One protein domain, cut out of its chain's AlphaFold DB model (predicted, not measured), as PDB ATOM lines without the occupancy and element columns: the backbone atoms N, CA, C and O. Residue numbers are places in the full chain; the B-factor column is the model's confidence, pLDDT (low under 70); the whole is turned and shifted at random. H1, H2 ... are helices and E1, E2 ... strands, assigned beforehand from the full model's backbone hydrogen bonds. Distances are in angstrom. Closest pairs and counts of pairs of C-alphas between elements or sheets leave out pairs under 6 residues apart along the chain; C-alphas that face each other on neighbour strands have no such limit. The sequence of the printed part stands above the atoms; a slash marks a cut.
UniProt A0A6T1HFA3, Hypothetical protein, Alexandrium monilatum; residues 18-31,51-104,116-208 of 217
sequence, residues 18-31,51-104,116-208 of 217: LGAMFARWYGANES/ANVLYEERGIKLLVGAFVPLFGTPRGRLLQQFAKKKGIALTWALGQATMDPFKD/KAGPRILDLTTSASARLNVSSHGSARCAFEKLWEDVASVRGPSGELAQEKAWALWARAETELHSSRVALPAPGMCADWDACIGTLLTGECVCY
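What this domain is: This is residues 18 to 31, 51 to 104 and 116 to 208 of the 217 residues of the protein "Hypothetical protein" of Alexandrium monilatum (UniProt A0A6T1HFA3). A curled sheet of six short strands folds back on itself, E1, E2 and E3 facing E5 and E6 with E4 as the hinge; H3 covers its E1 and E2 part, and the helical hairpin of H4 and H5 reaches it through residues 170 to 175 of H5. H1, at the start of the printed part, lies far from this body, with residues 21 to 27 standing free. The printed part has 161 residues, under half of them in named elements, in the order H1 E1 H2 H3 E2 E3 H4 H5 E4 E5 E6. The class is mixed, helices and strands, and the sheet, in the order E1 E2 E3 E4 E5 E6, is mixed too. The whole is compact, with a radius of gyration of the C-alphas of 17.7 A, and spans 57 by 44 by 29 A.

Where its parts are: H1 is residues 18 to 26, 12.4 A long, with C-alpha 18 at (149.895, 144.464, 128.475). E1, residues 62 to 66, measures 13.0 A; H2 is residues 67 to 70; H3, residues 74 to 86, measures 18.5 A; E2, residues 89 to 93, measures 13.2 A. E3 is residues 120 to 122. H4, residues 138 to 153, is 22.7 A long from C-alpha 138 at (119.047, 147.041, 159.966), and H5, residues 163 to 176, is 19.8 A long. E4 is residues 181 to 183, E5 residues 196 to 200, and E6 residues 205 to 207, with C-alpha 207 at (129.933, 159.044, 148.096).

How they stand to each other: E1 and E2 are parallel, with N 63 and O 89 at 2.8 A; E1, H2, H3 and E2 form a strand-helix-strand unit, two parallel neighbour strands with helices between, its crossover right-handed. E2 and E3 are antiparallel, with N 92 and O 121 at 2.8 A, as are E3 and E4, with N 120 and O 182 at 2.8 A. E4, E5 and E6 form a meander, each strand the antiparallel neighbour of the one before, with N 183 and O 199 at 2.8 A and N 197 and O 206 at 2.8 A. H3 is on the sheet at a height of 9.5 A, over E2, along the strands at 13 degrees on the local plane; its C-alpha 83 is 6.3 A from that of Leu 90. H2 and H5 only graze the sheet. H5 and H2 only just touch, with 3 pairs of C-alphas within 8 A, the closest those of Val 68 and Ala 166 at 6.3 A, and H5 takes part with residues 163 to 166 alone. H4 and H5, a hairpin, touch at a shallow tilt of 9 degrees, opposite ways, the closest C-alphas being those of Ala 143 and Glu 176 at 6.6 A. H4 is not on the sheet, nor is H1, which is apart from H5. Every O i to N i+4 pair is within hydrogen-bond range in H3, H4 and H5; in H1 4 of 5 are, and H2 is too short for such a pair.

The domain as a whole: The two C-alphas farthest apart, those of Ser 31 and Gly 138, are 60.7 A apart. Residues 32 to 50 and 105 to 115 are not printed, with C-alpha gaps of 25.6 A and 18.8 A. The links E3 to H4 and E4 to E5 are long. Mean pLDDT of the printed part is 82.5; residues 18 to 31, 51 to 58, 96 to 104 and 116 to 117 are under 70.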
ATOM      1  N   LEU A  18     149.978 143.006 128.369       46.66
ATOM      2  CA  LEU A  18     149.895 144.464 128.475       46.66
ATOM      3  C   LEU A  18     150.932 145.160 127.581       46.66
ATOM      4  O   LEU A  18     150.578 146.081 126.847       46.66
ATOM      5  N   GLY A  19     152.182 144.683 127.581       48.16
ATOM      6  CA  GLY A  19     153.262 145.261 126.773       48.16
ATOM      7  C   GLY A  19     152.983 145.230 125.264       48.16
ATOM      8  O   GLY A  19     153.225 146.216 124.569       48.16
ATOM      9  N   ALA A  20     152.394 144.140 124.762       49.22
ATOM     10  CA  ALA A  20     152.077 143.981 123.340       49.22
ATOM     11  C   ALA A  20     150.954 144.919 122.858       49.22
ATOM     12  O   ALA A  20     150.968 145.386 121.719       49.22
ATOM     13  N   MET A  21     149.973 145.222 123.713       49.94
ATOM     14  CA  MET A  21     148.879 146.131 123.359       49.94
ATOM     15  C   MET A  21     149.246 147.609 123.527       49.94
ATOM     16  O   MET A  21     148.794 148.434 122.733       49.94
ATOM     17  N   PHE A  22     150.108 147.943 124.493       45.41
ATOM     18  CA  PHE A  22     150.637 149.302 124.645       45.41
ATOM     19  C   PHE A  22     151.434 149.733 123.403       45.41
ATOM     20  O   PHE A  22     151.229 150.829 122.885       45.41
ATOM     21  N   ALA A  23     152.263 148.835 122.856       48.56
ATOM     22  CA  ALA A  23     152.997 149.078 121.614       48.56
ATOM     23  C   ALA A  23     152.067 149.382 120.422       48.56
ATOM     24  O   ALA A  23     152.336 150.295 119.641       48.56
ATOM     25  N   ARG A  24     150.929 148.678 120.333       47.69
ATOM     26  CA  ARG A  24     149.921 148.859 119.277       47.69
ATOM     27  C   ARG A  24     149.205 150.211 119.343       47.69
ATOM     28  O   ARG A  24     148.938 150.792 118.296       47.69
ATOM     29  N   TRP A  25     148.849 150.693 120.534       46.56
ATOM     30  CA  TRP A  25     148.093 151.948 120.672       46.56
ATOM     31  C   TRP A  25     148.958 153.204 120.595       46.56
ATOM     32  O   TRP A  25     148.464 154.238 120.153       46.56
ATOM     33  N   TYR A  26     150.232 153.111 120.977       47.56
ATOM     34  CA  TYR A  26     151.140 154.261 121.038       47.56
ATOM     35  C   TYR A  26     152.233 154.249 119.957       47.56
ATOM     36  O   TYR A  26     153.165 155.045 120.015       47.56
ATOM     37  N   GLY A  27     152.109 153.381 118.945       37.38
ATOM     38  CA  GLY A  27     152.946 153.417 117.742       37.38
ATOM     39  C   GLY A  27     154.390 152.946 117.941       37.38
ATOM     40  O   GLY A  27     155.279 153.392 117.219       37.38
ATOM     41  N   ALA A  28     154.649 152.055 118.902       41.69
ATOM     42  CA  ALA A  28     155.984 151.489 119.073       41.69
ATOM     43  C   ALA A  28     156.245 150.417 118.001       41.69
ATOM     44  O   ALA A  28     155.467 149.478 117.837       41.69
ATOM     45  N   ASN A  29     157.342 150.590 117.265       42.94
ATOM     46  CA  ASN A  29     157.761 149.754 116.142       42.94
ATOM     47  C   ASN A  29     157.887 148.267 116.545       42.94
ATOM     48  O   ASN A  29     158.403 147.949 117.617       42.94
ATOM     49  N   GLU A  30     157.443 147.357 115.672       39.78
ATOM     50  CA  GLU A  30     157.296 145.907 115.914       39.78
ATOM     51  C   GLU A  30     158.623 145.164 116.191       39.78
ATOM     52  O   GLU A  30     158.620 143.985 116.537       39.78
ATOM     53  N   SER A  31     159.770 145.842 116.105       43.38
ATOM     54  CA  SER A  31     161.110 145.267 116.281       43.38
ATOM     55  C   SER A  31     161.492 144.891 117.722       43.38
ATOM     56  O   SER A  31     162.568 144.335 117.929       43.38
ATOM     57  N   ALA A  51     152.358 150.757 138.494       45.78
ATOM     58  CA  ALA A  51     152.667 151.576 139.647       45.78
ATOM     59  C   ALA A  51     152.247 150.848 140.930       45.78
ATOM     60  O   ALA A  51     151.237 150.145 140.972       45.78
ATOM     61  N   ASN A  52     153.015 151.059 141.999       52.81
ATOM     62  CA  ASN A  52     152.606 150.648 143.335       52.81
ATOM     63  C   ASN A  52     151.238 151.255 143.628       52.81
ATOM     64  O   ASN A  52     151.087 152.474 143.658       52.81
ATOM     65  N   VAL A  53     150.242 150.402 143.835       56.34
ATOM     66  CA  VAL A  53     148.915 150.846 144.226       56.34
ATOM     67  C   VAL A  53     149.038 151.514 145.596       56.34
ATOM     68  O   VAL A  53     149.211 150.846 146.617       56.34
ATOM     69  N   LEU A  54     148.985 152.845 145.624       56.75
ATOM     70  CA  LEU A  54     149.061 153.627 146.855       56.75
ATOM     71  C   LEU A  54     147.704 153.560 147.569       56.75
ATOM     72  O   LEU A  54     146.875 154.465 147.494       56.75
ATOM     73  N   TYR A  55     147.465 152.447 148.269       60.19
ATOM     74  CA  TYR A  55     146.263 152.240 149.087       60.19
ATOM     75  C   TYR A  55     146.110 153.292 150.198       60.19
ATOM     76  O   TYR A  55     145.012 153.466 150.722       60.19
ATOM     77  N   GLU A  56     147.200 153.948 150.598       56.72
ATOM     78  CA  GLU A  56     147.231 154.900 151.717       56.72
ATOM     79  C   GLU A  56     146.824 156.318 151.299       56.72
ATOM     80  O   GLU A  56     146.250 157.046 152.102       56.72
ATOM     81  N   GLU A  57     146.983 156.666 150.022       63.22
ATOM     82  CA  GLU A  57     146.642 157.987 149.474       63.22
ATOM     83  C   GLU A  57     145.215 158.049 148.901       63.22
ATOM     84  O   GLU A  57     144.881 158.938 148.123       63.22
ATOM     85  N   ARG A  58     144.349 157.083 149.246       64.19
ATOM     86  CA  ARG A  58     143.002 156.920 148.656       64.19
ATOM     87  C   ARG A  58     143.006 156.834 147.122       64.19
ATOM     88  O   ARG A  58     141.993 157.127 146.487       64.19
ATOM     89  N   GLY A  59     144.098 156.351 146.521       72.38
ATOM     90  CA  GLY A  59     144.160 156.107 145.075       72.38
ATOM     91  C   GLY A  59     143.091 155.118 144.588       72.38
ATOM     92  O   GLY A  59     142.691 155.161 143.428       72.38
ATOM     93  N   ILE A  60     142.570 154.271 145.487       82.81
ATOM     94  CA  ILE A  60     141.466 153.349 145.211       82.81
ATOM     95  C   ILE A  60     140.192 153.810 145.908       82.81
ATOM     96  O   ILE A  60     140.103 153.822 147.136       82.81
ATOM     97  N   LYS A  61     139.163 154.076 145.103       85.81
ATOM     98  CA  LYS A  61     137.829 154.465 145.580       85.81
ATOM     99  C   LYS A  61     136.907 153.276 145.833       85.81
ATOM    100  O   LYS A  61     135.957 153.398 146.598       85.81
ATOM    101  N   LEU A  62     137.139 152.140 145.181       89.81
ATOM    102  CA  LEU A  62     136.207 151.018 145.203       89.81
ATOM    103  C   LEU A  62     136.931 149.689 145.003       89.81
ATOM    104  O   LEU A  62     137.644 149.510 144.021       89.81
ATOM    105  N   LEU A  63     136.676 148.738 145.898       90.69
ATOM    106  CA  LEU A  63     137.002 147.331 145.709       90.69
ATOM    107  C   LEU A  63     135.798 146.589 145.130       90.69
ATOM    108  O   LEU A  63     134.643 146.868 145.467       90.69
ATOM    109  N   VAL A  64     136.079 145.610 144.275       91.19
ATOM    110  CA  VAL A  64     135.057 144.789 143.624       91.19
ATOM    111  C   VAL A  64     135.354 143.324 143.893       91.19
ATOM    112  O   VAL A  64     136.269 142.742 143.319       91.19
ATOM    113  N   GLY A  65     134.583 142.726 144.792       91.81
ATOM    114  CA  GLY A  65     134.645 141.303 145.073       91.81
ATOM    115  C   GLY A  65     133.883 140.503 144.018       91.81
ATOM    116  O   GLY A  65     132.727 140.795 143.707       91.81
ATOM    117  N   ALA A  66     134.511 139.457 143.491       90.69
ATOM    118  CA  ALA A  66     133.834 138.490 142.637       90.69
ATOM    119  C   ALA A  66     132.958 137.556 143.491       90.69
ATOM    120  O   ALA A  66     133.455 136.844 144.365       90.69
ATOM    121  N   PHE A  67     131.651 137.550 143.234       92.31
ATOM    122  CA  PHE A  67     130.664 136.837 144.043       92.31
ATOM    123  C   PHE A  67     130.914 135.323 144.059       92.31
ATOM    124  O   PHE A  67     131.033 134.723 145.126       92.31
ATOM    125  N   VAL A  68     131.072 134.713 142.878       91.19
ATOM    126  CA  VAL A  68     131.236 133.256 142.726       91.19
ATOM    127  C   VAL A  68     132.449 132.700 143.485       91.19
ATOM    128  O   VAL A  68     132.268 131.753 144.253       91.19
ATOM    129  N   PRO A  69     133.670 133.254 143.362       90.56
ATOM    130  CA  PRO A  69     134.824 132.701 144.071       90.56
ATOM    131  C   PRO A  69     134.965 133.153 145.534       90.56
ATOM    132  O   PRO A  69     135.672 132.484 146.283       90.56
ATOM    133  N   LEU A  70     134.357 134.270 145.963       93.19
ATOM    134  CA  LEU A  70     134.668 134.872 147.273       93.19
ATOM    135  C   LEU A  70     133.477 134.995 148.234       93.19
ATOM    136  O   LEU A  70     133.679 134.861 149.442       93.19
ATOM    137  N   PHE A  71     132.258 135.248 147.759       95.81
ATOM    138  CA  PHE A  71     131.122 135.540 148.642       95.81
ATOM    139  C   PHE A  71     130.715 134.309 149.458       95.81
ATOM    140  O   PHE A  71     130.655 133.205 148.924       95.81
ATOM    141  N   GLY A  72     130.458 134.448 150.756       96.50
ATOM    142  CA  GLY A  72     130.183 133.278 151.601       96.50
ATOM    143  C   GLY A  72     131.426 132.446 151.961       96.50
ATOM    144  O   GLY A  72     131.284 131.373 152.531       96.50
ATOM    145  N   THR A  73     132.651 132.893 151.641       96.00
ATOM    146  CA  THR A  73     133.897 132.153 151.954       96.00
ATOM    147  C   THR A  73     134.743 132.853 153.027       96.00
ATOM    148  O   THR A  73     134.662 134.076 153.177       96.00
ATOM    149  N   PRO A  74     135.656 132.138 153.718       95.81
ATOM    150  CA  PRO A  74     136.638 132.770 154.603       95.81
ATOM    151  C   PRO A  74     137.505 133.826 153.897       95.81
ATOM    152  O   PRO A  74     137.763 134.891 154.454       95.81
ATOM    153  N   ARG A  75     137.902 133.587 152.637       93.06
ATOM    154  CA  ARG A  75     138.667 134.561 151.836       93.06
ATOM    155  C   ARG A  75     137.857 135.825 151.543       93.06
ATOM    156  O   ARG A  75     138.400 136.923 151.600       93.06
ATOM    157  N   GLY A  76     136.556 135.689 151.291       94.62
ATOM    158  CA  GLY A  76     135.650 136.829 151.170       94.62
ATOM    159  C   GLY A  76     135.589 137.666 152.448       94.62
ATOM    160  O   GLY A  76     135.629 138.893 152.371       94.62
ATOM    161  N   ARG A  77     135.573 137.029 153.631       96.25
ATOM    162  CA  ARG A  77     135.655 137.752 154.914       96.25
ATOM    163  C   ARG A  77     136.984 138.495 155.073       96.25
ATOM    164  O   ARG A  77     136.978 139.623 155.556       96.25
ATOM    165  N   LEU A  78     138.107 137.921 154.631       93.19
ATOM    166  CA  LEU A  78     139.398 138.627 154.628       93.19
ATOM    167  C   LEU A  78     139.362 139.869 153.724       93.19
ATOM    168  O   LEU A  78     139.870 140.917 154.119       93.19
ATOM    169  N   LEU A  79     138.707 139.795 152.559       92.44
ATOM    170  CA  LEU A  79     138.505 140.959 151.688       92.44
ATOM    171  C   LEU A  79     137.650 142.041 152.369       92.44
ATOM    172  O   LEU A  79     138.024 143.212 152.334       92.44
ATOM    173  N   GLN A  80     136.553 141.665 153.039       95.06
ATOM    174  CA  GLN A  80     135.745 142.605 153.832       95.06
ATOM    175  C   GLN A  80     136.571 143.275 154.937       95.06
ATOM    176  O   GLN A  80     136.510 144.490 155.111       95.06
ATOM    177  N   GLN A  81     137.370 142.500 155.677       93.56
ATOM    178  CA  GLN A  81     138.238 143.020 156.736       93.56
ATOM    179  C   GLN A  81     139.306 143.967 156.187       93.56
ATOM    180  O   GLN A  81     139.558 145.012 156.784       93.56
ATOM    181  N   PHE A  82     139.909 143.630 155.047       90.38
ATOM    182  CA  PHE A  82     140.869 144.489 154.365       90.38
ATOM    183  C   PHE A  82     140.229 145.816 153.941       90.38
ATOM    184  O   PHE A  82     140.739 146.878 154.300       90.38
ATOM    185  N   ALA A  83     139.080 145.757 153.260       91.69
ATOM    186  CA  ALA A  83     138.309 146.926 152.840       91.69
ATOM    187  C   ALA A  83     137.962 147.819 154.041       91.69
ATOM    188  O   ALA A  83     138.233 149.019 154.040       91.69
ATOM    189  N   LYS A  84     137.477 147.202 155.127       92.50
ATOM    190  CA  LYS A  84     137.183 147.869 156.397       92.50
ATOM    191  C   LYS A  84     138.413 148.555 156.992       92.50
ATOM    192  O   LYS A  84     138.331 149.719 157.371       92.50
ATOM    193  N   LYS A  85     139.547 147.849 157.067       89.19
ATOM    194  CA  LYS A  85     140.808 148.359 157.631       89.19
ATOM    195  C   LYS A  85     141.353 149.543 156.836       89.19
ATOM    196  O   LYS A  85     141.913 150.457 157.429       89.19
ATOM    197  N   LYS A  86     141.204 149.520 155.512       87.19
ATOM    198  CA  LYS A  86     141.661 150.592 154.618       87.19
ATOM    199  C   LYS A  86     140.624 151.702 154.415       87.19
ATOM    200  O   LYS A  86     140.939 152.695 153.776       87.19
ATOM    201  N   GLY A  87     139.412 151.556 154.959       89.69
ATOM    202  CA  GLY A  87     138.329 152.519 154.756       89.69
ATOM    203  C   GLY A  87     137.877 152.614 153.297       89.69
ATOM    204  O   GLY A  87     137.412 153.669 152.881       89.69
ATOM    205  N   ILE A  88     138.025 151.537 152.521       90.81
ATOM    206  CA  ILE A  88     137.641 151.485 151.108       90.81
ATOM    207  C   ILE A  88     136.294 150.772 150.995       90.81
ATOM    208  O   ILE A  88     136.075 149.727 151.609       90.81
ATOM    209  N   ALA A  89     135.387 151.327 150.197       93.38
ATOM    210  CA  ALA A  89     134.116 150.701 149.875       93.38
ATOM    211  C   ALA A  89     134.328 149.378 149.130       93.38
ATOM    212  O   ALA A  89     135.152 149.289 148.220       93.38
ATOM    213  N   LEU A  90     133.546 148.360 149.480       94.50
ATOM    214  CA  LEU A  90     133.514 147.086 148.770       94.50
ATOM    215  C   LEU A  90     132.150 146.909 148.106       94.50
ATOM    216  O   LEU A  90     131.108 147.108 148.725       94.50
ATOM    217  N   THR A  91     132.158 146.506 146.843       95.31
ATOM    218  CA  THR A  91     130.967 146.040 146.133       95.31
ATOM    219  C   THR A  91     131.181 144.620 145.648       95.31
ATOM    220  O   THR A  91     132.307 144.207 145.382       95.31
ATOM    221  N   TRP A  92     130.101 143.871 145.508       95.00
ATOM    222  CA  TRP A  92     130.107 142.540 144.932       95.00
ATOM    223  C   TRP A  92     129.565 142.605 143.520       95.00
ATOM    224  O   TRP A  92     128.592 143.308 143.248       95.00
ATOM    225  N   ALA A  93     130.192 141.864 142.621       92.44
ATOM    226  CA  ALA A  93     129.699 141.645 141.275       92.44
ATOM    227  C   ALA A  93     129.623 140.141 141.040       92.44
ATOM    228  O   ALA A  93     130.518 139.414 141.471       92.44
ATOM    229  N   LEU A  94     128.601 139.677 140.314       87.38
ATOM    230  CA  LEU A  94     128.508 138.266 139.931       87.38
ATOM    231  C   LEU A  94     129.805 137.776 139.260       87.38
ATOM    232  O   LEU A  94     130.255 136.659 139.506       87.38
ATOM    233  N   GLY A  95     130.439 138.662 138.484       71.56
ATOM    234  CA  GLY A  95     131.599 138.348 137.658       71.56
ATOM    235  C   GLY A  95     131.202 137.500 136.449       71.56
ATOM    236  O   GLY A  95     130.018 137.290 136.177       71.56
ATOM    237  N   GLN A  96     132.192 136.992 135.712       59.84
ATOM    238  CA  GLN A  96     131.940 135.870 134.814       59.84
ATOM    239  C   GLN A  96     131.593 134.659 135.682       59.84
ATOM    240  O   GLN A  96     132.467 134.060 136.298       59.84
ATOM    241  N   ALA A  97     130.318 134.277 135.713       52.00
ATOM    242  CA  ALA A  97     129.883 133.025 136.326       52.00
ATOM    243  C   ALA A  97     130.380 131.780 135.554       52.00
ATOM    244  O   ALA A  97     129.937 130.674 135.836       52.00
ATOM    245  N   THR A  98     131.255 131.951 134.557       48.75
ATOM    246  CA  THR A  98     131.873 130.886 133.763       48.75
ATOM    247  C   THR A  98     133.290 130.661 134.284       48.75
ATOM    248  O   THR A  98     134.132 131.555 134.175       48.75
ATOM    249  N   MET A  99     133.572 129.478 134.832       47.34
ATOM    250  CA  MET A  99     134.929 129.107 135.264       47.34
ATOM    251  C   MET A  99     135.897 128.908 134.081       47.34
ATOM    252  O   MET A  99     137.105 128.828 134.284       47.34
ATOM    253  N   ASP A 100     135.392 128.883 132.842       53.06
ATOM    254  CA  ASP A 100     136.210 128.824 131.634       53.06
ATOM    255  C   ASP A 100     135.524 129.566 130.460       53.06
ATOM    256  O   ASP A 100     134.590 129.038 129.848       53.06
ATOM    257  N   PRO A 101     135.980 130.779 130.088       47.22
ATOM    258  CA  PRO A 101     135.402 131.531 128.970       47.22
ATOM    259  C   PRO A 101     135.610 130.852 127.599       47.22
ATOM    260  O   PRO A 101     135.076 131.317 126.587       47.22
ATOM    261  N   PHE A 102     136.391 129.767 127.534       51.66
ATOM    262  CA  PHE A 102     136.655 129.001 126.319       51.66
ATOM    263  C   PHE A 102     135.865 127.692 126.240       51.66
ATOM    264  O   PHE A 102     135.527 127.298 125.122       51.66
ATOM    265  N   LYS A 103     135.530 127.047 127.366       52.72
ATOM    266  CA  LYS A 103     134.676 125.839 127.367       52.72
ATOM    267  C   LYS A 103     133.191 126.157 127.255       52.72
ATOM    268  O   LYS A 103     132.485 125.434 126.561       52.72
ATOM    269  N   ASP A 104     132.754 127.274 127.830       49.06
ATOM    270  CA  ASP A 104     131.334 127.643 127.879       49.06
ATOM    271  C   ASP A 104     130.944 128.665 126.808       49.06
ATOM    272  O   ASP A 104     129.980 129.419 126.967       49.06
ATOM    273  N   LYS A 116     125.673 144.097 129.811       55.44
ATOM    274  CA  LYS A 116     125.364 145.282 130.600       55.44
ATOM    275  C   LYS A 116     126.048 145.040 131.931       55.44
ATOM    276  O   LYS A 116     125.723 144.065 132.605       55.44
ATOM    277  N   ALA A 117     127.039 145.868 132.257       63.34
ATOM    278  CA  ALA A 117     127.634 145.883 133.581       63.34
ATOM    279  C   ALA A 117     126.491 146.137 134.570       63.34
ATOM    280  O   ALA A 117     126.017 147.263 134.713       63.34
ATOM    281  N   GLY A 118     125.964 145.053 135.140       72.81
ATOM    282  CA  GLY A 118     124.845 145.118 136.059       72.81
ATOM    283  C   GLY A 118     125.247 145.926 137.288       72.81
ATOM    284  O   GLY A 118     126.437 145.983 137.627       72.81
ATOM    285  N   PRO A 119     124.282 146.566 137.961       81.69
ATOM    286  CA  PRO A 119     124.561 147.222 139.224       81.69
ATOM    287  C   PRO A 119     125.156 146.206 140.204       81.69
ATOM    288  O   PRO A 119     124.749 145.044 140.274       81.69
ATOM    289  N   ARG A 120     126.158 146.657 140.945       92.81
ATOM    290  CA  ARG A 120     126.884 145.863 141.930       92.81
ATOM    291  C   ARG A 120     126.165 145.939 143.267       92.81
ATOM    292  O   ARG A 120     125.441 146.895 143.519       92.81
ATOM    293  N   ILE A 121     126.371 144.970 144.146       95.19
ATOM    294  CA  ILE A 121     125.770 144.991 145.485       95.19
ATOM    295  C   ILE A 121     126.781 145.591 146.455       95.19
ATOM    296  O   ILE A 121     127.856 145.026 146.648       95.19
ATOM    297  N   LEU A 122     126.462 146.735 147.055       95.56
ATOM    298  CA  LEU A 122     127.287 147.361 148.081       95.56
ATOM    299  C   LEU A 122     127.394 146.448 149.302       95.56
ATOM    300  O   LEU A 122     126.394 145.966 149.832       95.56
ATOM    301  N   ASP A 123     128.618 146.245 149.774       95.69
ATOM    302  CA  ASP A 123     128.868 145.526 151.007       95.69
ATOM    303  C   ASP A 123     128.541 146.413 152.215       95.69
ATOM    304  O   ASP A 123     129.320 147.284 152.625       95.69
ATOM    305  N   LEU A 124     127.376 146.162 152.811       90.50
ATOM    306  CA  LEU A 124     126.861 146.920 153.950       90.50
ATOM    307  C   LEU A 124     127.680 146.746 155.236       90.50
ATOM    308  O   LEU A 124     127.518 147.527 156.173       90.50
ATOM    309  N   THR A 125     128.564 145.749 155.309       88.69
ATOM    310  CA  THR A 125     129.456 145.572 156.465       88.69
ATOM    311  C   THR A 125     130.646 146.530 156.406       88.69
ATOM    312  O   THR A 125     131.186 146.915 157.447       88.69
ATOM    313  N   THR A 126     131.023 146.956 155.195       87.75
ATOM    314  CA  THR A 126     132.137 147.883 154.949       87.75
ATOM    315  C   THR A 126     131.692 149.339 154.825       87.75
ATOM    316  O   THR A 126     132.473 150.232 155.153       87.75
ATOM    317  N   SER A 127     130.438 149.599 154.433       81.06
ATOM    318  CA  SER A 127     129.929 150.944 154.106       81.06
ATOM    319  C   SER A 127     130.120 151.975 155.224       81.06
ATOM    320  O   SER A 127     130.547 153.100 154.965       81.06
ATOM    321  N   ALA A 128     129.883 151.582 156.479       78.19
ATOM    322  CA  ALA A 128     130.081 152.450 157.638       78.19
ATOM    323  C   ALA A 128     131.561 152.807 157.854       78.19
ATOM    324  O   ALA A 128     131.889 153.946 158.175       78.19
ATOM    325  N   SER A 129     132.470 151.847 157.656       75.44
ATOM    326  CA  SER A 129     133.916 152.071 157.826       75.44
ATOM    327  C   SER A 129     134.521 152.851 156.660       75.44
ATOM    328  O   SER A 129     135.412 153.664 156.874       75.44
ATOM    329  N   ALA A 130     133.964 152.681 155.462       78.62
ATOM    330  CA  ALA A 130     134.228 153.527 154.306       78.62
ATOM    331  C   ALA A 130     133.574 154.918 154.416       78.62
ATOM    332  O   ALA A 130     133.763 155.748 153.541       78.62
ATOM    333  N   ARG A 131     132.806 155.207 155.480       88.06
ATOM    334  CA  ARG A 131     132.142 156.505 155.704       88.06
ATOM    335  C   ARG A 131     131.282 156.948 154.517       88.06
ATOM    336  O   ARG A 131     131.252 158.131 154.186       88.06
ATOM    337  N   LEU A 132     130.573 156.018 153.880       91.25
ATOM    338  CA  LEU A 132     129.682 156.362 152.775       91.25
ATOM    339  C   LEU A 132     128.445 157.129 153.274       91.25
ATOM    340  O   LEU A 132     127.988 156.979 154.412       91.25
ATOM    341  N   ASN A 133     127.864 157.954 152.411       91.69
ATOM    342  CA  ASN A 133     126.590 158.645 152.641       91.69
ATOM    343  C   ASN A 133     125.356 157.727 152.497       91.69
ATOM    344  O   ASN A 133     124.240 158.222 152.433       91.69
ATOM    345  N   VAL A 134     125.541 156.404 152.502       89.00
ATOM    346  CA  VAL A 134     124.458 155.416 152.443       89.00
ATOM    347  C   VAL A 134     124.251 154.809 153.824       89.00
ATOM    348  O   VAL A 134     125.157 154.204 154.401       89.00
ATOM    349  N   SER A 135     123.046 154.963 154.363       77.00
ATOM    350  CA  SER A 135     122.642 154.344 155.622       77.00
ATOM    351  C   SER A 135     122.266 152.878 155.411       77.00
ATOM    352  O   SER A 135     121.337 152.558 154.672       77.00
ATOM    353  N   SER A 136     122.950 151.966 156.105       72.62
ATOM    354  CA  SER A 136     122.516 150.571 156.181       72.62
ATOM    355  C   SER A 136     121.306 150.471 157.113       72.62
ATOM    356  O   SER A 136     121.460 150.537 158.335       72.62
ATOM    357  N   HIS A 137     120.102 150.301 156.569       79.50
ATOM    358  CA  HIS A 137     118.955 149.901 157.387       79.50
ATOM    359  C   HIS A 137     119.222 148.518 158.001       79.50
ATOM    360  O   HIS A 137     119.803 147.647 157.346       79.50
ATOM    361  N   GLY A 138     118.800 148.302 159.252       85.88
ATOM    362  CA  GLY A 138     119.047 147.041 159.966       85.88
ATOM    363  C   GLY A 138     118.562 145.810 159.192       85.88
ATOM    364  O   GLY A 138     119.273 144.812 159.119       85.88
ATOM    365  N   SER A 139     117.414 145.917 158.515       89.75
ATOM    366  CA  SER A 139     116.854 144.858 157.666       89.75
ATOM    367  C   SER A 139     117.755 144.487 156.485       89.75
ATOM    368  O   SER A 139     117.980 143.303 156.247       89.75
ATOM    369  N   ALA A 140     118.321 145.469 155.780       90.19
ATOM    370  CA  ALA A 140     119.206 145.228 154.640       90.19
ATOM    371  C   ALA A 140     120.507 144.539 155.077       90.19
ATOM    372  O   ALA A 140     121.001 143.640 154.400       90.19
ATOM    373  N   ARG A 141     121.036 144.903 156.253       92.00
ATOM    374  CA  ARG A 141     122.202 144.229 156.833       92.00
ATOM    375  C   ARG A 141     121.898 142.778 157.207       92.00
ATOM    376  O   ARG A 141     122.700 141.904 156.895       92.00
ATOM    377  N   CYS A 142     120.746 142.512 157.825       94.06
ATOM    378  CA  CYS A 142     120.316 141.143 158.120       94.06
ATOM    379  C   CYS A 142     120.133 140.317 156.838       94.06
ATOM    380  O   CYS A 142     120.579 139.175 156.786       94.06
ATOM    381  N   ALA A 143     119.535 140.895 155.790       94.94
ATOM    382  CA  ALA A 143     119.389 140.236 154.493       94.94
ATOM    383  C   ALA A 143     120.752 139.918 153.853       94.94
ATOM    384  O   ALA A 143     120.943 138.828 153.318       94.94
ATOM    385  N   PHE A 144     121.722 140.832 153.964       95.88
ATOM    386  CA  PHE A 144     123.074 140.625 153.446       95.88
ATOM    387  C   PHE A 144     123.797 139.478 154.166       95.88
ATOM    388  O   PHE A 144     124.368 138.608 153.510       95.88
ATOM    389  N   GLU A 145     123.757 139.444 155.501       96.06
ATOM    390  CA  GLU A 145     124.372 138.358 156.281       96.06
ATOM    391  C   GLU A 145     123.674 137.019 156.029       96.06
ATOM    392  O   GLU A 145     124.338 136.007 155.815       96.06
ATOM    393  N   LYS A 146     122.340 137.019 155.928       97.00
ATOM    394  CA  LYS A 146     121.590 135.818 155.556       97.00
ATOM    395  C   LYS A 146     122.000 135.299 154.178       97.00
ATOM    396  O   LYS A 146     122.205 134.102 154.007       97.00
ATOM    397  N   LEU A 147     122.141 136.181 153.187       97.06
ATOM    398  CA  LEU A 147     122.631 135.800 151.863       97.06
ATOM    399  C   LEU A 147     124.051 135.218 151.942       97.06
ATOM    400  O   LEU A 147     124.347 134.251 151.247       97.06
ATOM    401  N   TRP A 148     124.922 135.787 152.780       97.75
ATOM    402  CA  TRP A 148     126.277 135.278 153.001       97.75
ATOM    403  C   TRP A 148     126.272 133.839 153.512       97.75
ATOM    404  O   TRP A 148     126.977 132.991 152.964       97.75
ATOM    405  N   GLU A 149     125.471 133.566 154.539       97.88
ATOM    406  CA  GLU A 149     125.311 132.238 155.134       97.88
ATOM    407  C   GLU A 149     124.682 131.246 154.153       97.88
ATOM    408  O   GLU A 149     125.187 130.136 153.986       97.88
ATOM    409  N   ASP A 150     123.634 131.662 153.440       97.69
ATOM    410  CA  ASP A 150     122.968 130.821 152.450       97.69
ATOM    411  C   ASP A 150     123.950 130.440 151.323       97.69
ATOM    412  O   ASP A 150     124.052 129.263 150.972       97.69
ATOM    413  N   VAL A 151     124.747 131.390 150.810       97.00
ATOM    414  CA  VAL A 151     125.806 131.112 149.818       97.00
ATOM    415  C   VAL A 151     126.864 130.171 150.394       97.00
ATOM    416  O   VAL A 151     127.290 129.248 149.704       97.00
ATOM    417  N   ALA A 152     127.288 130.380 151.643       97.44
ATOM    418  CA  ALA A 152     128.258 129.513 152.307       97.44
ATOM    419  C   ALA A 152     127.748 128.066 152.414       97.44
ATOM    420  O   ALA A 152     128.501 127.133 152.147       97.44
ATOM    421  N   SER A 153     126.465 127.882 152.741       97.44
ATOM    422  CA  SER A 153     125.851 126.563 152.940       97.44
ATOM    423  C   SER A 153     125.692 125.735 151.662       97.44
ATOM    424  O   SER A 153     125.679 124.509 151.731       97.44
ATOM    425  N   VAL A 154     125.575 126.379 150.494       96.94
ATOM    426  CA  VAL A 154     125.393 125.676 149.210       96.94
ATOM    427  C   VAL A 154     126.704 125.403 148.472       96.94
ATOM    428  O   VAL A 154     126.684 124.798 147.398       96.94
ATOM    429  N   ARG A 155     127.836 125.880 149.000       95.44
ATOM    430  CA  ARG A 155     129.149 125.578 148.428       95.44
ATOM    431  C   ARG A 155     129.464 124.100 148.619       95.44
ATOM    432  O   ARG A 155     129.191 123.520 149.668       95.44
ATOM    433  N   GLY A 156     130.044 123.495 147.586       91.12
ATOM    434  CA  GLY A 156     130.486 122.107 147.650       91.12
ATOM    435  C   GLY A 156     131.681 121.922 148.597       91.12
ATOM    436  O   GLY A 156     132.262 122.904 149.061       91.12
ATOM    437  N   PRO A 157     132.122 120.675 148.834       90.00
ATOM    438  CA  PRO A 157     133.283 120.386 149.684       90.00
ATOM    439  C   PRO A 157     134.585 121.067 149.227       90.00
ATOM    440  O   PRO A 157     135.437 121.380 150.053       90.00
ATOM    441  N   SER A 158     134.731 121.336 147.922       89.06
ATOM    442  CA  SER A 158     135.853 122.093 147.343       89.06
ATOM    443  C   SER A 158     135.795 123.602 147.632       89.06
ATOM    444  O   SER A 158     136.731 124.331 147.311       89.06
ATOM    445  N   GLY A 159     134.697 124.095 148.215       88.81
ATOM    446  CA  GLY A 159     134.407 125.518 148.381       88.81
ATOM    447  C   GLY A 159     133.865 126.190 147.116       88.81
ATOM    448  O   GLY A 159     133.603 127.394 147.132       88.81
ATOM    449  N   GLU A 160     133.675 125.446 146.026       89.38
ATOM    450  CA  GLU A 160     133.153 125.970 144.764       89.38
ATOM    451  C   GLU A 160     131.639 126.192 144.823       89.38
ATOM    452  O   GLU A 160     130.898 125.468 145.495       89.38
ATOM    453  N   LEU A 161     131.177 127.212 144.096       90.19
ATOM    454  CA  LEU A 161     129.762 127.520 143.928       90.19
ATOM    455  C   LEU A 161     129.354 127.174 142.496       90.19
ATOM    456  O   LEU A 161     129.828 127.810 141.555       90.19
ATOM    457  N   ALA A 162     128.473 126.181 142.342       89.75
ATOM    458  CA  ALA A 162     127.940 125.795 141.037       89.75
ATOM    459  C   ALA A 162     127.263 126.988 140.344       89.75
ATOM    460  O   ALA A 162     126.585 127.794 140.992       89.75
ATOM    461  N   GLN A 163     127.430 127.091 139.026       84.50
ATOM    462  CA  GLN A 163     127.014 128.258 138.253       84.50
ATOM    463  C   GLN A 163     125.507 128.525 138.374       84.50
ATOM    464  O   GLN A 163     125.099 129.655 138.632       84.50
ATOM    465  N   GLU A 164     124.668 127.498 138.258       87.06
ATOM    466  CA  GLU A 164     123.210 127.622 138.356       87.06
ATOM    467  C   GLU A 164     122.786 128.146 139.733       87.06
ATOM    468  O   GLU A 164     121.884 128.978 139.847       87.06
ATOM    469  N   LYS A 165     123.478 127.700 140.791       92.00
ATOM    470  CA  LYS A 165     123.252 128.180 142.160       92.00
ATOM    471  C   LYS A 165     123.704 129.626 142.319       92.00
ATOM    472  O   LYS A 165     122.987 130.406 142.941       92.00
ATOM    473  N   ALA A 166     124.840 130.001 141.729       90.12
ATOM    474  CA  ALA A 166     125.320 131.377 141.734       90.12
ATOM    475  C   ALA A 166     124.318 132.338 141.083       90.12
ATOM    476  O   ALA A 166     124.020 133.377 141.668       90.12
ATOM    477  N   TRP A 167     123.758 131.980 139.923       88.69
ATOM    478  CA  TRP A 167     122.742 132.793 139.245       88.69
ATOM    479  C   TRP A 167     121.478 132.962 140.088       88.69
ATOM    480  O   TRP A 167     120.997 134.083 140.245       88.69
ATOM    481  N   ALA A 168     120.963 131.873 140.666       91.69
ATOM    482  CA  ALA A 168     119.772 131.925 141.510       91.69
ATOM    483  C   ALA A 168     119.990 132.788 142.767       91.69
ATOM    484  O   ALA A 168     119.152 133.624 143.104       91.69
ATOM    485  N   LEU A 169     121.136 132.625 143.436       95.06
ATOM    486  CA  LEU A 169     121.497 133.416 144.614       95.06
ATOM    487  C   LEU A 169     121.725 134.888 144.269       95.06
ATOM    488  O   LEU A 169     121.314 135.755 145.033       95.06
ATOM    489  N   TRP A 170     122.327 135.181 143.117       94.12
ATOM    490  CA  TRP A 170     122.520 136.552 142.656       94.12
ATOM    491  C   TRP A 170     121.197 137.243 142.332       94.12
ATOM    492  O   TRP A 170     120.968 138.354 142.797       94.12
ATOM    493  N   ALA A 171     120.287 136.577 141.616       92.19
ATOM    494  CA  ALA A 171     118.956 137.119 141.335       92.19
ATOM    495  C   ALA A 171     118.176 137.418 142.630       92.19
ATOM    496  O   ALA A 171     117.513 138.453 142.756       92.19
ATOM    497  N   ARG A 172     118.306 136.539 143.634       95.12
ATOM    498  CA  ARG A 172     117.745 136.774 144.967       95.12
ATOM    499  C   ARG A 172     118.387 137.988 145.636       95.12
ATOM    500  O   ARG A 172     117.670 138.848 146.138       95.12
ATOM    501  N   ALA A 173     119.712 138.094 145.586       94.81
ATOM    502  CA  ALA A 173     120.459 139.219 146.131       94.81
ATOM    503  C   ALA A 173     120.032 140.555 145.504       94.81
ATOM    504  O   ALA A 173     119.832 141.533 146.216       94.81
ATOM    505  N   GLU A 174     119.821 140.599 144.187       92.81
ATOM    506  CA  GLU A 174     119.337 141.800 143.497       92.81
ATOM    507  C   GLU A 174     117.938 142.238 143.949       92.81
ATOM    508  O   GLU A 174     117.620 143.430 143.901       92.81
ATOM    509  N   THR A 175     117.120 141.283 144.392       93.81
ATOM    510  CA  THR A 175     115.772 141.533 144.908       93.81
ATOM    511  C   THR A 175     115.820 141.977 146.371       93.81
ATOM    512  O   THR A 175     115.301 143.035 146.715       93.81
ATOM    513  N   GLU A 176     116.482 141.204 147.235       94.94
ATOM    514  CA  GLU A 176     116.523 141.436 148.688       94.94
ATOM    515  C   GLU A 176     117.382 142.647 149.075       94.94
ATOM    516  O   GLU A 176     117.112 143.313 150.074       94.94
ATOM    517  N   LEU A 177     118.409 142.957 148.280       94.69
ATOM    518  CA  LEU A 177     119.365 144.039 148.528       94.69
ATOM    519  C   LEU A 177     119.207 145.181 147.521       94.69
ATOM    520  O   LEU A 177     120.173 145.878 147.210       94.69
ATOM    521  N   HIS A 178     117.989 145.391 147.013       92.88
ATOM    522  CA  HIS A 178     117.694 146.401 145.996       92.88
ATOM    523  C   HIS A 178     118.210 147.802 146.367       92.88
ATOM    524  O   HIS A 178     118.840 148.468 145.548       92.88
ATOM    525  N   SER A 179     118.025 148.220 147.624       93.25
ATOM    526  CA  SER A 179     118.480 149.520 148.144       93.25
ATOM    527  C   SER A 179     120.000 149.657 148.265       93.25
ATOM    528  O   SER A 179     120.505 150.741 148.527       93.25
ATOM    529  N   SER A 180     120.740 148.560 148.096       94.19
ATOM    530  CA  SER A 180     122.205 148.514 148.161       94.19
ATOM    531  C   SER A 180     122.836 148.315 146.783       94.19
ATOM    532  O   SER A 180     124.043 148.103 146.685       94.19
ATOM    533  N   ARG A 181     122.044 148.348 145.706       94.44
ATOM    534  CA  ARG A 181     122.544 148.192 144.341       94.44
ATOM    535  C   ARG A 181     123.134 149.505 143.844       94.44
ATOM    536  O   ARG A 181     122.430 150.504 143.750       94.44
ATOM    537  N   VAL A 182     124.419 149.471 143.504       93.38
ATOM    538  CA  VAL A 182     125.215 150.611 143.052       93.38
ATOM    539  C   VAL A 182     125.586 150.409 141.589       93.38
ATOM    540  O   VAL A 182     126.298 149.466 141.232       93.38
ATOM    541  N   ALA A 183     125.097 151.292 140.728       91.44
ATOM    542  CA  ALA A 183     125.600 151.429 139.373       91.44
ATOM    543  C   ALA A 183     126.979 152.092 139.412       91.44
ATOM    544  O   ALA A 183     127.219 152.988 140.222       91.44
ATOM    545  N   LEU A 184     127.879 151.645 138.536       85.25
ATOM    546  CA  LEU A 184     129.175 152.292 138.372       85.25
ATOM    547  C   LEU A 184     128.990 153.770 138.025       85.25
ATOM    548  O   LEU A 184     128.035 154.113 137.323       85.25
ATOM    549  N   PRO A 185     129.897 154.636 138.489       81.81
ATOM    550  CA  PRO A 185     129.770 156.049 138.225       81.81
ATOM    551  C   PRO A 185     129.992 156.249 136.707       81.81
ATOM    552  O   PRO A 185     130.868 155.617 136.112       81.81
ATOM    553  N   ALA A 186     129.179 157.095 136.060       82.19
ATOM    554  CA  ALA A 186     129.465 157.673 134.740       82.19
ATOM    555  C   ALA A 186     129.598 159.211 134.821       82.19
ATOM    556  O   ALA A 186     128.948 159.825 135.677       82.19
ATOM    557  N   PRO A 187     130.442 159.851 133.986       82.56
ATOM    558  CA  PRO A 187     130.659 161.296 134.053       82.56
ATOM    559  C   PRO A 187     129.341 162.079 134.062       82.56
ATOM    560  O   PRO A 187     128.448 161.809 133.261       82.56
ATOM    561  N   GLY A 188     129.213 163.032 134.987       86.19
ATOM    562  CA  GLY A 188     128.006 163.850 135.149       86.19
ATOM    563  C   GLY A 188     126.870 163.212 135.960       86.19
ATOM    564  O   GLY A 188     125.881 163.892 136.214       86.19
ATOM    565  N   MET A 189     126.991 161.955 136.412       87.38
ATOM    566  CA  MET A 189     125.967 161.336 137.273       87.38
ATOM    567  C   MET A 189     125.944 161.907 138.695       87.38
ATOM    568  O   MET A 189     124.890 161.940 139.321       87.38
ATOM    569  N   CYS A 190     127.096 162.352 139.203       92.44
ATOM    570  CA  CYS A 190     127.240 162.932 140.534       92.44
ATOM    571  C   CYS A 190     127.981 164.261 140.461       92.44
ATOM    572  O   CYS A 190     128.901 164.406 139.659       92.44
ATOM    573  N   ALA A 191     127.587 165.211 141.316       93.25
ATOM    574  CA  ALA A 191     128.209 166.534 141.381       93.25
ATOM    575  C   ALA A 191     129.694 166.448 141.773       93.25
ATOM    576  O   ALA A 191     130.531 167.096 141.154       93.25
ATOM    577  N   ASP A 192     130.012 165.604 142.757       90.31
ATOM    578  CA  ASP A 192     131.382 165.304 143.169       90.31
ATOM    579  C   ASP A 192     131.779 163.911 142.678       90.31
ATOM    580  O   ASP A 192     131.750 162.917 143.401       90.31
ATOM    581  N   TRP A 193     132.126 163.830 141.397       87.38
ATOM    582  CA  TRP A 193     132.631 162.600 140.795       87.38
ATOM    583  C   TRP A 193     133.825 162.014 141.561       87.38
ATOM    584  O   TRP A 193     134.028 160.797 141.569       87.38
ATOM    585  N   ASP A 194     134.615 162.863 142.222       85.12
ATOM    586  CA  ASP A 194     135.822 162.413 142.880       85.12
ATOM    587  C   ASP A 194     135.565 161.695 144.200       85.12
ATOM    588  O   ASP A 194     136.212 160.682 144.482       85.12
ATOM    589  N   ALA A 195     134.572 162.144 144.957       89.12
ATOM    590  CA  ALA A 195     134.163 161.502 146.197       89.12
ATOM    591  C   ALA A 195     133.165 160.349 146.002       89.12
ATOM    592  O   ALA A 195     132.907 159.614 146.958       89.12
ATOM    593  N   CYS A 196     132.576 160.171 144.817       92.31
ATOM    594  CA  CYS A 196     131.515 159.186 144.598       92.31
ATOM    595  C   CYS A 196     132.008 157.876 143.961       92.31
ATOM    596  O   CYS A 196     132.872 157.856 143.090       92.31
ATOM    597  N   ILE A 197     131.421 156.756 144.393       92.44
ATOM    598  CA  ILE A 197     131.696 155.407 143.869       92.44
ATOM    599  C   ILE A 197     130.619 154.911 142.900       92.44
ATOM    600  O   ILE A 197     130.748 153.811 142.366       92.44
ATOM    601  N   GLY A 198     129.537 155.672 142.719       93.31
ATOM    602  CA  GLY A 198     128.400 155.270 141.900       93.31
ATOM    603  C   GLY A 198     127.093 155.937 142.305       93.31
ATOM    604  O   GLY A 198     127.074 156.855 143.127       93.31
ATOM    605  N   THR A 199     125.994 155.427 141.755       94.62
ATOM    606  CA  THR A 199     124.632 155.823 142.133       94.62
ATOM    607  C   THR A 199     123.812 154.613 142.546       94.62
ATOM    608  O   THR A 199     123.948 153.531 141.972       94.62
ATOM    609  N   LEU A 200     122.917 154.795 143.509       94.50
ATOM    610  CA  LEU A 200     121.854 153.840 143.778       94.50
ATOM    611  C   LEU A 200     120.909 153.745 142.575       94.50
ATOM    612  O   LEU A 200     120.887 154.615 141.701       94.50
ATOM    613  N   LEU A 201     120.082 152.701 142.543       91.44
ATOM    614  CA  LEU A 201     119.038 152.563 141.519       91.44
ATOM    615  C   LEU A 201     117.977 153.671 141.580       91.44
ATOM    616  O   LEU A 201     117.306 153.920 140.585       91.44
ATOM    617  N   THR A 202     117.863 154.354 142.720       92.56
ATOM    618  CA  THR A 202     117.039 155.558 142.911       92.56
ATOM    619  C   THR A 202     117.619 156.799 142.221       92.56
ATOM    620  O   THR A 202     116.929 157.806 142.118       92.56
ATOM    621  N   GLY A 203     118.871 156.743 141.749       92.69
ATOM    622  CA  GLY A 203     119.610 157.880 141.193       92.69
ATOM    623  C   GLY A 203     120.441 158.649 142.225       92.69
ATOM    624  O   GLY A 203     121.190 159.547 141.858       92.69
ATOM    625  N   GLU A 204     120.355 158.292 143.508       94.44
ATOM    626  CA  GLU A 204     121.112 158.951 144.574       94.44
ATOM    627  C   GLU A 204     122.602 158.597 144.510       94.44
ATOM    628  O   GLU A 204     122.976 157.432 144.375       94.44
ATOM    629  N   CYS A 205     123.468 159.598 144.646       94.75
ATOM    630  CA  CYS A 205     124.913 159.402 144.626       94.75
ATOM    631  C   CYS A 205     125.431 158.740 145.905       94.75
ATOM    632  O   CYS A 205     125.124 159.177 147.013       94.75
ATOM    633  N   VAL A 206     126.279 157.725 145.735       94.69
ATOM    634  CA  VAL A 206     126.964 157.023 146.824       94.69
ATOM    635  C   VAL A 206     128.389 157.537 146.918       94.69
ATOM    636  O   VAL A 206     129.211 157.250 146.049       94.69
ATOM    637  N   CYS A 207     128.688 158.296 147.968       94.00
ATOM    638  CA  CYS A 207     129.933 159.044 148.096       94.00
ATOM    639  C   CYS A 207     130.533 158.930 149.489       94.00
ATOM    640  O   CYS A 207     129.828 158.749 150.485       94.00
ATOM    641  N   TYR A 208     131.852 159.066 149.550       92.25
ATOM    642  CA  TYR A 208     132.587 159.238 150.792       92.25
ATOM    643  C   TYR A 208     132.174 160.554 151.454       92.25
ATOM    644  O   TYR A 208     132.124 161.601 150.811       92.25
TER     645      TYR A 208